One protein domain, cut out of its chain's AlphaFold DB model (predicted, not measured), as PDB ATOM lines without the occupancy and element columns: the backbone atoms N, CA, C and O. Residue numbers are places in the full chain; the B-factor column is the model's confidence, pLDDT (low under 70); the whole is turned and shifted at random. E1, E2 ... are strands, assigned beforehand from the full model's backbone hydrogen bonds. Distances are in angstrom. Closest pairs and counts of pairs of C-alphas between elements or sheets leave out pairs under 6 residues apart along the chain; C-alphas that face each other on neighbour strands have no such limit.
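Overview. This is residues 401 to 502 of the 505 residues of an uncharacterized protein of Antarctobacter heliothermus (UniProt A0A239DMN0). The domain is a closed barrel of eight antiparallel strands, in which the two longest strands, E1 and E2, make a bent hairpin that arches along the longest axis. The shorter strands E3 to E8 complete the ring, with a narrow seam between E6 and E7, and a long link, residues 473 to 485, loops from E6 to E7. The printed part has 102 residues, with no named helix and eight strands, E1 to E8 in chain order round the ring; the class is all strand. It is compact, with a radius of gyration of the C-alphas of 13.7 A, yet elongated, spanning 42 by 26 by 25 A.

Along the chain. Find C-alpha 401 at (11.388, 73.803, 57.750); from there E1 runs through residues 401 to 415, 36.3 A long, and bends by 81 degrees at residue 409. E2, residues 421 to 436, begins at (-2.109, 57.614, 91.098), is 36.7 A long and bends by 84 degrees at residue 425. Next come E3, residues 441 to 448, 23.0 A long, and E4, residues 454 to 460, 19.4 A. E5 is residues 463 to 466, 10.5 A, and E6 is residues 469 to 472, 10.1 A. E7, residues 486 to 491, measures 16.3 A, and E8, residues 497 to 501, measures 13.7 A and ends at C-alpha 501, (-3.499, 58.962, 75.473).

Arrangement. Start at the hairpin of E1 and E2, antiparallel at 168 degrees, where N 408 and O 429 are 2.8 A apart, within hydrogen-bond range. On the other side of E2 is E3, with N 430 and O 446 at 2.8 A. E3 and E4 pair through N 445 and O 457, 2.8 A, and E4 and E5 through N 465 and O 458, 2.8 A. E6 is staggered: residues 469 to 470 pair with E5, where N 469 and O 466 are 3.0 A apart, and residues 471 to 472 with E7, where N 490 and O 472 are 2.8 A apart. E7 and E8 have N 489 and O 498 at 2.8 A. E8 and E1 close the barrel at 116 degrees, with N 413 and O 499 at 2.8 A. E1 to E8 form a meander, each strand the antiparallel neighbour of the one before. Among the pairs that are apart are E1 and E4, and E2 and E6.

Size, cuts and confidence. Look for the two C-alphas farthest apart at Arg 420 and Gly 437, 41.8 A. The printed part has no cut. The link from E6 to E7 is long, with 13 residues, and the others are tight. The mean pLDDT of the printed part is 82.4; it is under 70 at residue 461, residues 475 to 485 and residue 502.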
ATOM      1  N   VAL A 401      11.743  74.098  59.148       72.69
ATOM      2  CA  VAL A 401      11.388  73.803  57.750       72.69
ATOM      3  C   VAL A 401       9.890  73.574  57.607       72.69
ATOM      4  O   VAL A 401       9.271  74.111  56.695       72.69
ATOM      5  N   TRP A 402       9.319  72.822  58.545       75.00
ATOM      6  CA  TRP A 402       7.914  72.434  58.565       75.00
ATOM      7  C   TRP A 402       7.354  72.555  59.978       75.00
ATOM      8  O   TRP A 402       8.085  72.383  60.958       75.00
ATOM      9  N   THR A 403       6.066  72.864  60.097       77.38
ATOM     10  CA  THR A 403       5.346  72.840  61.370       77.38
ATOM     11  C   THR A 403       3.927  72.345  61.161       77.38
ATOM     12  O   THR A 403       3.228  72.868  60.302       77.38
ATOM     13  N   ASP A 404       3.494  71.412  61.997       76.00
ATOM     14  CA  ASP A 404       2.093  71.029  62.140       76.00
ATOM     15  C   ASP A 404       1.626  71.272  63.566       76.00
ATOM     16  O   ASP A 404       2.406  71.190  64.520       76.00
ATOM     17  N   ARG A 405       0.352  71.625  63.696       82.94
ATOM     18  CA  ARG A 405      -0.279  71.900  64.976       82.94
ATOM     19  C   ARG A 405      -1.666  71.284  64.990       82.94
ATOM     20  O   ARG A 405      -2.542  71.715  64.243       82.94
ATOM     21  N   ARG A 406      -1.885  70.352  65.913       81.56
ATOM     22  CA  ARG A 406      -3.172  69.685  66.126       81.56
ATOM     23  C   ARG A 406      -3.639  69.847  67.566       81.56
ATOM     24  O   ARG A 406      -2.823  69.921  68.482       81.56
ATOM     25  N   SER A 407      -4.953  69.907  67.744       85.38
ATOM     26  CA  SER A 407      -5.593  69.895  69.062       85.38
ATOM     27  C   SER A 407      -6.294  68.556  69.250       85.38
ATOM     28  O   SER A 407      -6.869  68.035  68.294       85.38
ATOM     29  N   LEU A 408      -6.216  67.999  70.450       83.19
ATOM     30  CA  LEU A 408      -6.806  66.718  70.819       83.19
ATOM     31  C   LEU A 408      -7.351  66.793  72.246       83.19
ATOM     32  O   LEU A 408      -6.704  67.344  73.129       83.19
ATOM     33  N   GLU A 409      -8.525  66.216  72.469       85.25
ATOM     34  CA  GLU A 409      -9.019  65.923  73.815       85.25
ATOM     35  C   GLU A 409      -8.461  64.562  74.232       85.25
ATOM     36  O   GLU A 409      -8.522  63.601  73.465       85.25
ATOM     37  N   THR A 410      -7.883  64.468  75.427       86.12
ATOM     38  CA  THR A 410      -7.268  63.228  75.910       86.12
ATOM     39  C   THR A 410      -7.473  63.041  77.408       86.12
ATOM     40  O   THR A 410      -7.980  63.910  78.113       86.12
ATOM     41  N   ARG A 411      -7.121  61.861  77.910       89.38
ATOM     42  CA  ARG A 411      -7.124  61.538  79.332       89.38
ATOM     43  C   ARG A 411      -5.710  61.664  79.879       89.38
ATOM     44  O   ARG A 411      -4.795  61.007  79.386       89.38
ATOM     45  N   CYS A 412      -5.551  62.465  80.924       91.25
ATOM     46  CA  CYS A 412      -4.290  62.721  81.601       91.25
ATOM     47  C   CYS A 412      -4.274  62.082  82.991       91.25
ATOM     48  O   CYS A 412      -5.193  62.266  83.785       91.25
ATOM     49  N   LEU A 413      -3.192  61.374  83.317       92.00
ATOM     50  CA  LEU A 413      -2.986  60.770  84.629       92.00
ATOM     51  C   LEU A 413      -1.647  61.210  85.217       92.00
ATOM     52  O   LEU A 413      -0.644  61.319  84.507       92.00
ATOM     53  N   VAL A 414      -1.614  61.393  86.535       93.12
ATOM     54  CA  VAL A 414      -0.373  61.616  87.286       93.12
ATOM     55  C   VAL A 414      -0.210  60.528  88.331       93.12
ATOM     56  O   VAL A 414      -1.134  60.196  89.071       93.12
ATOM     57  N   TYR A 415       1.000  59.991  88.407       92.12
ATOM     58  CA  TYR A 415       1.457  59.110  89.467       92.12
ATOM     59  C   TYR A 415       2.586  59.811  90.210       92.12
ATOM     60  O   TYR A 415       3.477  60.401  89.596       92.12
ATOM     61  N   ASN A 416       2.568  59.752  91.534       92.19
ATOM     62  CA  ASN A 416       3.654  60.313  92.329       92.19
ATOM     63  C   ASN A 416       4.917  59.427  92.285       92.19
ATOM     64  O   ASN A 416       4.953  58.375  91.649       92.19
ATOM     65  N   SER A 417       5.972  59.844  92.985       89.25
ATOM     66  CA  SER A 417       7.238  59.100  93.072       89.25
ATOM     67  C   SER A 417       7.143  57.728  93.755       89.25
ATOM     68  O   SER A 417       8.080  56.942  93.648       89.25
ATOM     69  N   ALA A 418       6.031  57.432  94.434       88.62
ATOM     70  CA  ALA A 418       5.726  56.135  95.037       88.62
ATOM     71  C   ALA A 418       4.738  55.313  94.186       88.62
ATOM     72  O   ALA A 418       4.103  54.397  94.703       88.62
ATOM     73  N   ASP A 419       4.566  55.674  92.911       85.94
ATOM     74  CA  ASP A 419       3.718  54.991  91.925       85.94
ATOM     75  C   ASP A 419       2.236  54.913  92.292       85.94
ATOM     76  O   ASP A 419       1.461  54.136  91.735       85.94
ATOM     77  N   ARG A 420       1.795  55.803  93.182       89.31
ATOM     78  CA  ARG A 420       0.382  55.978  93.491       89.31
ATOM     79  C   ARG A 420      -0.213  57.029  92.565       89.31
ATOM     80  O   ARG A 420       0.284  58.155  92.513       89.31
ATOM     81  N   LYS A 421      -1.313  56.676  91.897       91.88
ATOM     82  CA  LYS A 421      -2.109  57.614  91.098       91.88
ATOM     83  C   LYS A 421      -2.625  58.753  91.982       91.88
ATOM     84  O   LYS A 421      -3.260  58.489  93.008       91.88
ATOM     85  N   THR A 422      -2.327  59.989  91.598       93.31
ATOM     86  CA  THR A 422      -2.779  61.211  92.274       93.31
ATOM     87  C   THR A 422      -3.861  61.929  91.490       93.31
ATOM     88  O   THR A 422      -4.771  62.456  92.117       93.31
ATOM     89  N   ASP A 423      -3.801  61.874  90.158       91.81
ATOM     90  CA  ASP A 423      -4.708  62.602  89.269       91.81
ATOM     91  C   ASP A 423      -5.123  61.722  88.084       91.81
ATOM     92  O   ASP A 423      -4.368  60.838  87.654       91.81
ATOM     93  N   ASP A 424      -6.345  61.937  87.599       92.69
ATOM     94  CA  ASP A 424      -6.992  61.180  86.523       92.69
ATOM     95  C   ASP A 424      -8.160  62.002  85.966       92.69
ATOM     96  O   ASP A 424      -9.293  61.870  86.427       92.69
ATOM     97  N   ASP A 425      -7.860  62.877  85.011       91.50
ATOM     98  CA  ASP A 425      -8.808  63.855  84.482       91.50
ATOM     99  C   ASP A 425      -8.750  63.909  82.949       91.50
ATOM    100  O   ASP A 425      -7.709  63.611  82.350       91.50
ATOM    101  N   PRO A 426      -9.843  64.315  82.282       92.00
ATOM    102  CA  PRO A 426      -9.753  64.768  80.902       92.00
ATOM    103  C   PRO A 426      -8.884  66.032  80.825       92.00
ATOM    104  O   PRO A 426      -8.889  66.859  81.736       92.00
ATOM    105  N   CYS A 427      -8.148  66.189  79.736       91.56
ATOM    106  CA  CYS A 427      -7.285  67.330  79.474       91.56
ATOM    107  C   CYS A 427      -7.288  67.660  77.979       91.56
ATOM    108  O   CYS A 427      -7.339  66.771  77.126       91.56
ATOM    109  N   ASP A 428      -7.183  68.947  77.672       93.25
ATOM    110  CA  ASP A 428      -6.980  69.405  76.303       93.25
ATOM    111  C   ASP A 428      -5.492  69.348  75.988       93.25
ATOM    112  O   ASP A 428      -4.670  69.774  76.794       93.25
ATOM    113  N   ALA A 429      -5.124  68.861  74.814       90.56
ATOM    114  CA  ALA A 429      -3.743  68.787  74.376       90.56
ATOM    115  C   ALA A 429      -3.557  69.484  73.029       90.56
ATOM    116  O   ALA A 429      -4.331  69.317  72.089       90.56
ATOM    117  N   VAL A 430      -2.489  70.269  72.927       90.38
ATOM    118  CA  VAL A 430      -2.052  70.892  71.681       90.38
ATOM    119  C   VAL A 430      -0.683  70.342  71.337       90.38
ATOM    120  O   VAL A 430       0.315  70.678  71.973       90.38
ATOM    121  N   GLU A 431      -0.626  69.514  70.303       85.56
ATOM    122  CA  GLU A 431       0.627  69.010  69.759       85.56
ATOM    123  C   GLU A 431       1.122  69.939  68.654       85.56
ATOM    124  O   GLU A 431       0.391  70.278  67.727       85.56
ATOM    125  N   THR A 432       2.382  70.346  68.759       84.31
ATOM    126  CA  THR A 432       3.123  71.087  67.743       84.31
ATOM    127  C   THR A 432       4.339  70.275  67.328       84.31
ATOM    128  O   THR A 432       5.255  70.057  68.124       84.31
ATOM    129  N   ALA A 433       4.364  69.859  66.073       78.81
ATOM    130  CA  ALA A 433       5.425  69.075  65.470       78.81
ATOM    131  C   ALA A 433       6.246  69.995  64.551       78.81
ATOM    132  O   ALA A 433       5.672  70.717  63.745       78.81
ATOM    133  N   ARG A 434       7.576  70.018  64.672       81.69
ATOM    134  CA  ARG A 434       8.482  70.854  63.870       81.69
ATOM    135  C   ARG A 434       9.614  70.023  63.292       81.69
ATOM    136  O   ARG A 434      10.262  69.289  64.027       81.69
ATOM    137  N   PHE A 435       9.886  70.189  62.005       77.25
ATOM    138  CA  PHE A 435      11.087  69.647  61.369       77.25
ATOM    139  C   PHE A 435      12.079  70.788  61.159       77.25
ATOM    140  O   PHE A 435      11.693  71.816  60.603       77.25
ATOM    141  N   THR A 436      13.318  70.648  61.618       80.12
ATOM    142  CA  THR A 436      14.362  71.679  61.505       80.12
ATOM    143  C   THR A 436      15.347  71.377  60.373       80.12
ATOM    144  O   THR A 436      15.404  70.261  59.861       80.12
ATOM    145  N   GLY A 437      16.097  72.387  59.926       72.31
ATOM    146  CA  GLY A 437      17.021  72.281  58.791       72.31
ATOM    147  C   GLY A 437      18.242  71.397  59.045       72.31
ATOM    148  O   GLY A 437      18.956  71.054  58.111       72.31
ATOM    149  N   ASP A 438      18.475  70.996  60.294       73.44
ATOM    150  CA  ASP A 438      19.402  69.940  60.704       73.44
ATOM    151  C   ASP A 438      18.773  68.540  60.627       73.44
ATOM    152  O   ASP A 438      19.368  67.573  61.092       73.44
ATOM    153  N   GLY A 439      17.569  68.408  60.074       71.50
ATOM    154  CA  GLY A 439      16.836  67.155  59.954       71.50
ATOM    155  C   GLY A 439      16.234  66.634  61.262       71.50
ATOM    156  O   GLY A 439      15.794  65.486  61.304       71.50
ATOM    157  N   THR A 440      16.225  67.420  62.339       73.56
ATOM    158  CA  THR A 440      15.659  66.989  63.619       73.56
ATOM    159  C   THR A 440      14.145  67.186  63.639       73.56
ATOM    160  O   THR A 440      13.616  68.224  63.241       73.56
ATOM    161  N   MET A 441      13.433  66.181  64.146       75.12
ATOM    162  CA  MET A 441      12.016  66.293  64.475       75.12
ATOM    163  C   MET A 441      11.865  66.709  65.942       75.12
ATOM    164  O   MET A 441      12.398  66.052  66.836       75.12
ATOM    165  N   GLN A 442      11.142  67.795  66.188       80.38
ATOM    166  CA  GLN A 442      10.837  68.327  67.513       80.38
ATOM    167  C   GLN A 442       9.324  68.306  67.716       80.38
ATOM    168  O   GLN A 442       8.590  68.961  66.983       80.38
ATOM    169  N   VAL A 443       8.845  67.577  68.717       81.31
ATOM    170  CA  VAL A 443       7.422  67.522  69.066       81.31
ATOM    171  C   VAL A 443       7.237  68.137  70.444       81.31
ATOM    172  O   VAL A 443       7.934  67.788  71.391       81.31
ATOM    173  N   THR A 444       6.315  69.082  70.563       88.44
ATOM    174  CA  THR A 444       5.904  69.668  71.842       88.44
ATOM    175  C   THR A 444       4.413  69.460  72.008       88.44
ATOM    176  O   THR A 444       3.651  69.883  71.148       88.44
ATOM    177  N   VAL A 445       4.001  68.834  73.104       89.75
ATOM    178  CA  VAL A 445       2.596  68.661  73.467       89.75
ATOM    179  C   VAL A 445       2.329  69.451  74.738       89.75
ATOM    180  O   VAL A 445       2.952  69.205  75.772       89.75
ATOM    181  N   GLU A 446       1.433  70.423  74.649       94.88
ATOM    182  CA  GLU A 446       0.970  71.214  75.785       94.88
ATOM    183  C   GLU A 446      -0.397  70.705  76.234       94.88
ATOM    184  O   GLU A 446      -1.357  70.773  75.473       94.88
ATOM    185  N   PHE A 447      -0.469  70.195  77.460       94.19
ATOM    186  CA  PHE A 447      -1.679  69.682  78.090       94.19
ATOM    187  C   PHE A 447      -2.240  70.726  79.048       94.19
ATOM    188  O   PHE A 447      -1.552  71.126  79.985       94.19
ATOM    189  N   THR A 448      -3.491  71.124  78.853       95.81
ATOM    190  CA  THR A 448      -4.236  72.023  79.731       95.81
ATOM    191  C   THR A 448      -5.227  71.211  80.556       95.81
ATOM    192  O   THR A 448      -6.084  70.509  80.024       95.81
ATOM    193  N   TRP A 449      -5.094  71.295  81.876       94.06
ATOM    194  CA  TRP A 449      -5.964  70.610  82.827       94.06
ATOM    195  C   TRP A 449      -7.253  71.412  83.066       94.06
ATOM    196  O   TRP A 449      -7.228  72.639  82.940       94.06
ATOM    197  N   PRO A 450      -8.347  70.789  83.547       93.19
ATOM    198  CA  PRO A 450      -9.580  71.502  83.904       93.19
ATOM    199  C   PRO A 450      -9.372  72.574  84.985       93.19
ATOM    200  O   PRO A 450     -10.107  73.554  85.063       93.19
ATOM    201  N   SER A 451      -8.339  72.405  85.817       92.56
ATOM    202  CA  SER A 451      -7.913  73.382  86.824       92.56
ATOM    203  C   SER A 451      -7.235  74.629  86.237       92.56
ATOM    204  O   SER A 451      -6.979  75.582  86.971       92.56
ATOM    205  N   GLY A 452      -6.910  74.627  84.940       91.56
ATOM    206  CA  GLY A 452      -6.104  75.645  84.265       91.56
ATOM    207  C   GLY A 452      -4.590  75.446  84.406       91.56
ATOM    208  O   GLY A 452      -3.821  76.249  83.882       91.56
ATOM    209  N   ALA A 453      -4.137  74.397  85.105       92.50
ATOM    210  CA  ALA A 453      -2.725  74.021  85.113       92.50
ATOM    211  C   ALA A 453      -2.276  73.561  83.715       92.50
ATOM    212  O   ALA A 453      -3.092  73.089  82.926       92.50
ATOM    213  N   SER A 454      -0.974  73.660  83.425       93.94
ATOM    214  CA  SER A 454      -0.387  73.190  82.165       93.94
ATOM    215  C   SER A 454       0.760  72.210  82.417       93.94
ATOM    216  O   SER A 454       1.608  72.432  83.289       93.94
ATOM    217  N   THR A 455       0.778  71.120  81.652       94.62
ATOM    218  CA  THR A 455       1.895  70.175  81.566       94.62
ATOM    219  C   THR A 455       2.436  70.209  80.146       94.62
ATOM    220  O   THR A 455       1.694  70.004  79.198       94.62
ATOM    221  N   VAL A 456       3.738  70.414  79.981       94.94
ATOM    222  CA  VAL A 456       4.388  70.443  78.668       94.94
ATOM    223  C   VAL A 456       5.297  69.233  78.526       94.94
ATOM    224  O   VAL A 456       6.249  69.066  79.294       94.94
ATOM    225  N   VAL A 457       5.028  68.407  77.520       89.75
ATOM    226  CA  VAL A 457       5.885  67.296  77.107       89.75
ATOM    227  C   VAL A 457       6.645  67.706  75.855       89.75
ATOM    228  O   VAL A 457       6.048  68.091  74.856       89.75
ATOM    229  N   GLN A 458       7.970  67.619  75.892       88.69
ATOM    230  CA  GLN A 458       8.827  67.885  74.738       88.69
ATOM    231  C   GLN A 458       9.555  66.608  74.346       88.69
ATOM    232  O   GLN A 458      10.099  65.913  75.203       88.69
ATOM    233  N   MET A 459       9.582  66.309  73.057       79.81
ATOM    234  CA  MET A 459      10.342  65.218  72.468       79.81
ATOM    235  C   MET A 459      11.249  65.805  71.393       79.81
ATOM    236  O   MET A 459      10.782  66.309  70.374       79.81
ATOM    237  N   ASP A 460      12.550  65.751  71.640       74.00
ATOM    238  CA  ASP A 460      13.585  66.169  70.700       74.00
ATOM    239  C   ASP A 460      14.663  65.082  70.592       74.00
ATOM    240  O   ASP A 460      14.637  64.084  71.321       74.00
ATOM    241  N   GLY A 461      15.649  65.298  69.716       62.78
ATOM    242  CA  GLY A 461      16.809  64.418  69.535       62.78
ATOM    243  C   GLY A 461      17.706  64.227  70.777       62.78
ATOM    244  O   GLY A 461      18.731  63.551  70.687       62.78
ATOM    245  N   THR A 462      17.363  64.803  71.936       71.94
ATOM    246  CA  THR A 462      18.063  64.644  73.225       71.94
ATOM    247  C   THR A 462      17.289  63.797  74.244       71.94
ATOM    248  O   THR A 462      17.821  63.491  75.323       71.94
ATOM    249  N   GLY A 463      16.074  63.366  73.891       70.38
ATOM    250  CA  GLY A 463      15.173  62.570  74.725       70.38
ATOM    251  C   GLY A 463      13.986  63.368  75.276       70.38
ATOM    252  O   GLY A 463      13.951  64.593  75.172       70.38
ATOM    253  N   PRO A 464      12.988  62.689  75.868       83.00
ATOM    254  CA  PRO A 464      11.772  63.351  76.310       83.00
ATOM    255  C   PRO A 464      12.017  64.230  77.541       83.00
ATOM    256  O   PRO A 464      12.880  63.941  78.379       83.00
ATOM    257  N   ARG A 465      11.221  65.288  77.678       91.31
ATOM    258  CA  ARG A 465      11.204  66.195  78.828       91.31
ATOM    259  C   ARG A 465       9.773  66.481  79.259       91.31
ATOM    260  O   ARG A 465       8.886  66.565  78.419       91.31
ATOM    261  N   ILE A 466       9.572  66.672  80.560       93.25
ATOM    262  CA  ILE A 466       8.325  67.179  81.142       93.25
ATOM    263  C   ILE A 466       8.652  68.486  81.855       93.25
ATOM    264  O   ILE A 466       9.507  68.502  82.744       93.25
ATOM    265  N   ASN A 467       7.982  69.575  81.478       94.06
ATOM    266  CA  ASN A 467       8.184  70.910  82.050       94.06
ATOM    267  C   ASN A 467       9.683  71.287  82.106       94.06
ATOM    268  O   ASN A 467      10.202  71.714  83.135       94.06
ATOM    269  N   GLY A 468      10.411  71.018  81.013       91.00
ATOM    270  CA  GLY A 468      11.850  71.281  80.855       91.00
ATOM    271  C   GLY A 468      12.801  70.271  81.517       91.00
ATOM    272  O   GLY A 468      13.978  70.198  81.148       91.00
ATOM    273  N   SER A 469      12.315  69.444  82.445       93.56
ATOM    274  CA  SER A 469      13.118  68.411  83.115       93.56
ATOM    275  C   SER A 469      13.192  67.142  82.277       93.56
ATOM    276  O   SER A 469      12.203  66.756  81.661       93.56
ATOM    277  N   ARG A 470      14.346  66.459  82.274       92.00
ATOM    278  CA  ARG A 470      14.507  65.176  81.573       92.00
ATOM    279  C   ARG A 470      13.443  64.186  82.048       92.00
ATOM    280  O   ARG A 470      13.147  64.103  83.238       92.00
ATOM    281  N   ALA A 471      12.895  63.425  81.116       87.62
ATOM    282  CA  ALA A 471      11.955  62.364  81.405       87.62
ATOM    283  C   ALA A 471      12.464  61.010  80.900       87.62
ATOM    284  O   ALA A 471      13.303  60.930  80.001       87.62
ATOM    285  N   THR A 472      11.975  59.930  81.498       84.38
ATOM    286  CA  THR A 472      12.254  58.551  81.074       84.38
ATOM    287  C   THR A 472      10.969  57.738  81.062       84.38
ATOM    288  O   THR A 472      10.022  58.071  81.767       84.38
ATOM    289  N   LYS A 473      10.910  56.659  80.275       75.12
ATOM    290  CA  LYS A 473       9.771  55.733  80.328       75.12
ATOM    291  C   LYS A 473       9.800  55.006  81.683       75.12
ATOM    292  O   LYS A 473      10.781  54.303  81.942       75.12
ATOM    293  N   PRO A 474       8.802  55.185  82.564       70.12
ATOM    294  CA  PRO A 474       8.783  54.491  83.838       70.12
ATOM    295  C   PRO A 474       8.402  53.024  83.653       70.12
ATOM    296  O   PRO A 474       7.681  52.665  82.724       70.12
ATOM    297  N   TYR A 475       8.858  52.188  84.582       61.25
ATOM    298  CA  TYR A 475       8.162  50.955  84.923       61.25
ATOM    299  C   TYR A 475       7.190  51.307  86.053       61.25
ATOM    300  O   TYR A 475       7.637  51.844  87.064       61.25
ATOM    301  N   ILE A 476       5.889  51.092  85.849       60.28
ATOM    302  CA  ILE A 476       4.855  51.275  86.875       60.28
ATOM    303  C   ILE A 476       4.089  49.954  86.961       60.28
ATOM    304  O   ILE A 476       3.494  49.505  85.979       60.28
ATOM    305  N   GLU A 477       4.155  49.304  88.118       48.81
ATOM    306  CA  GLU A 477       3.511  48.012  88.356       48.81
ATOM    307  C   GLU A 477       1.977  48.163  88.254       48.81
ATOM    308  O   GLU A 477       1.395  49.066  88.849       48.81
ATOM    309  N   GLY A 478       1.318  47.330  87.437       52.91
ATOM    310  CA  GLY A 478      -0.136  47.395  87.199       52.91
ATOM    311  C   GLY A 478      -0.619  48.401  86.139       52.91
ATOM    312  O   GLY A 478      -1.806  48.424  85.834       52.91
ATOM    313  N   VAL A 479       0.268  49.195  85.521       52.44
ATOM    314  CA  VAL A 479      -0.077  50.104  84.396       52.44
ATOM    315  C   VAL A 479      -0.047  49.398  83.029       52.44
ATOM    316  O   VAL A 479      -0.445  49.972  82.023       52.44
ATOM    317  N   PHE A 480       0.331  48.116  82.990       45.59
ATOM    318  CA  PHE A 480       0.243  47.262  81.794       45.59
ATOM    319  C   PHE A 480      -1.197  46.975  81.331       45.59
ATOM    320  O   PHE A 480      -1.374  46.435  80.247       45.59
ATOM    321  N   ASP A 481      -2.202  47.336  82.136       44.12
ATOM    322  CA  ASP A 481      -3.631  47.130  81.853       44.12
ATOM    323  C   ASP A 481      -4.332  48.396  81.325       44.12
ATOM    324  O   ASP A 481      -5.554  48.439  81.167       44.12
ATOM    325  N   ILE A 482      -3.570  49.464  81.076       49.31
ATOM    326  CA  ILE A 482      -4.089  50.692  80.483       49.31
ATOM    327  C   ILE A 482      -3.678  50.654  79.017       49.31
ATOM    328  O   ILE A 482      -2.493  50.548  78.734       49.31
ATOM    329  N   SER A 483      -4.679  50.633  78.130       49.78
ATOM    330  CA  SER A 483      -4.602  50.319  76.693       49.78
ATOM    331  C   SER A 483      -3.265  50.637  76.013       49.78
ATOM    332  O   SER A 483      -2.706  51.696  76.287       49.78
ATOM    333  N   ASP A 484      -2.865  49.818  75.031       55.62
ATOM    334  CA  ASP A 484      -1.655  49.914  74.177       55.62
ATOM    335  C   ASP A 484      -1.269  51.316  73.642       55.62
ATOM    336  O   ASP A 484      -0.188  51.492  73.100       55.62
ATOM    337  N   HIS A 485      -2.116  52.328  73.806       62.25
ATOM    338  CA  HIS A 485      -1.983  53.684  73.279       62.25
ATOM    339  C   HIS A 485      -1.608  54.738  74.337       62.25
ATOM    340  O   HIS A 485      -1.346  55.891  73.993       62.25
ATOM    341  N   MET A 486      -1.565  54.373  75.626       73.25
ATOM    342  CA  MET A 486      -1.245  55.325  76.688       73.25
ATOM    343  C   MET A 486       0.267  55.460  76.893       73.25
ATOM    344  O   MET A 486       0.972  54.501  77.213       73.25
ATOM    345  N   GLN A 487       0.783  56.680  76.743       79.94
ATOM    346  CA  GLN A 487       2.199  56.985  76.918       79.94
ATOM    347  C   GLN A 487       2.470  57.530  78.313       79.94
ATOM    348  O   GLN A 487       1.880  58.525  78.709       79.94
ATOM    349  N   CYS A 488       3.410  56.915  79.035       85.00
ATOM    350  CA  CYS A 488       3.845  57.358  80.359       85.00
ATOM    351  C   CYS A 488       5.307  57.818  80.355       85.00
ATOM    352  O   CYS A 488       6.191  57.140  79.822       85.00
ATOM    353  N   LEU A 489       5.576  58.938  81.025       88.69
ATOM    354  CA  LEU A 489       6.894  59.552  81.163       88.69
ATOM    355  C   LEU A 489       7.123  59.989  82.617       88.69
ATOM    356  O   LEU A 489       6.299  60.689  83.195       88.69
ATOM    357  N   ARG A 490       8.254  59.611  83.220       90.31
ATOM    358  CA  ARG A 490       8.655  60.025  84.573       90.31
ATOM    359  C   ARG A 490       9.589  61.213  84.526       90.31
ATOM    360  O   ARG A 490      10.665  61.121  83.947       90.31
ATOM    361  N   ASN A 491       9.189  62.300  85.171       92.75
ATOM    362  CA  ASN A 491       9.964  63.522  85.306       92.75
ATOM    363  C   ASN A 491      11.107  63.313  86.314       92.75
ATOM    364  O   ASN A 491      10.863  62.971  87.469       92.75
ATOM    365  N   SER A 492      12.357  63.536  85.907       91.50
ATOM    366  CA  SER A 492      13.523  63.336  86.777       91.50
ATOM    367  C   SER A 492      13.654  64.378  87.892       91.50
ATOM    368  O   SER A 492      14.361  64.130  88.862       91.50
ATOM    369  N   GLY A 493      13.038  65.552  87.737       91.94
ATOM    370  CA  GLY A 493      13.062  66.628  88.726       91.94
ATOM    371  C   GLY A 493      12.068  66.406  89.865       91.94
ATOM    372  O   GLY A 493      12.426  66.604  91.022       91.94
ATOM    373  N   SER A 494      10.843  65.965  89.560       92.81
ATOM    374  CA  SER A 494       9.810  65.714  90.583       92.81
ATOM    375  C   SER A 494       9.678  64.249  91.008       92.81
ATOM    376  O   SER A 494       9.122  63.969  92.064       92.81
ATOM    377  N   GLY A 495      10.142  63.301  90.189       91.00
ATOM    378  CA  GLY A 495       9.920  61.864  90.380       91.00
ATOM    379  C   GLY A 495       8.522  61.378  89.973       91.00
ATOM    380  O   GLY A 495       8.302  60.166  89.909       91.00
ATOM    381  N   ASN A 496       7.601  62.293  89.656       92.94
ATOM    382  CA  ASN A 496       6.243  61.968  89.224       92.94
ATOM    383  C   ASN A 496       6.243  61.417  87.795       92.94
ATOM    384  O   ASN A 496       7.017  61.872  86.947       92.94
ATOM    385  N   ALA A 497       5.349  60.473  87.518       92.19
ATOM    386  CA  ALA A 497       5.043  60.031  86.168       92.19
ATOM    387  C   ALA A 497       3.766  60.696  85.654       92.19
ATOM    388  O   ALA A 497       2.772  60.786  86.365       92.19
ATOM    389  N   PHE A 498       3.818  61.161  84.415       92.94
ATOM    390  CA  PHE A 498       2.697  61.712  83.676       92.94
ATOM    391  C   PHE A 498       2.347  60.750  82.547       92.94
ATOM    392  O   PHE A 498       3.240  60.348  81.796       92.94
ATOM    393  N   CYS A 499       1.078  60.367  82.455       90.06
ATOM    394  CA  CYS A 499       0.568  59.484  81.420       90.06
ATOM    395  C   CYS A 499      -0.548  60.163  80.624       90.06
ATOM    396  O   CYS A 499      -1.378  60.850  81.213       90.06
ATOM    397  N   PHE A 500      -0.579  59.948  79.312       87.06
ATOM    398  CA  PHE A 500      -1.574  60.534  78.412       87.06
ATOM    399  C   PHE A 500      -1.885  59.606  77.233       87.06
ATOM    400  O   PHE A 500      -1.018  58.841  76.805       87.06
ATOM    401  N   ASP A 501      -3.111  59.662  76.708       79.00
ATOM    402  CA  ASP A 501      -3.499  58.962  75.473       79.00
ATOM    403  C   ASP A 501      -3.190  59.845  74.248       79.00
ATOM    404  O   ASP A 501      -3.415  61.055  74.264       79.00
ATOM    405  N   MET A 502      -2.628  59.264  73.192       63.53
ATOM    406  CA  MET A 502      -2.289  59.981  71.955       63.53
ATOM    407  C   MET A 502      -3.380  59.891  70.882       63.53
ATOM    408  O   MET A 502      -3.225  60.479  69.810       63.53
TER     409      MET A 502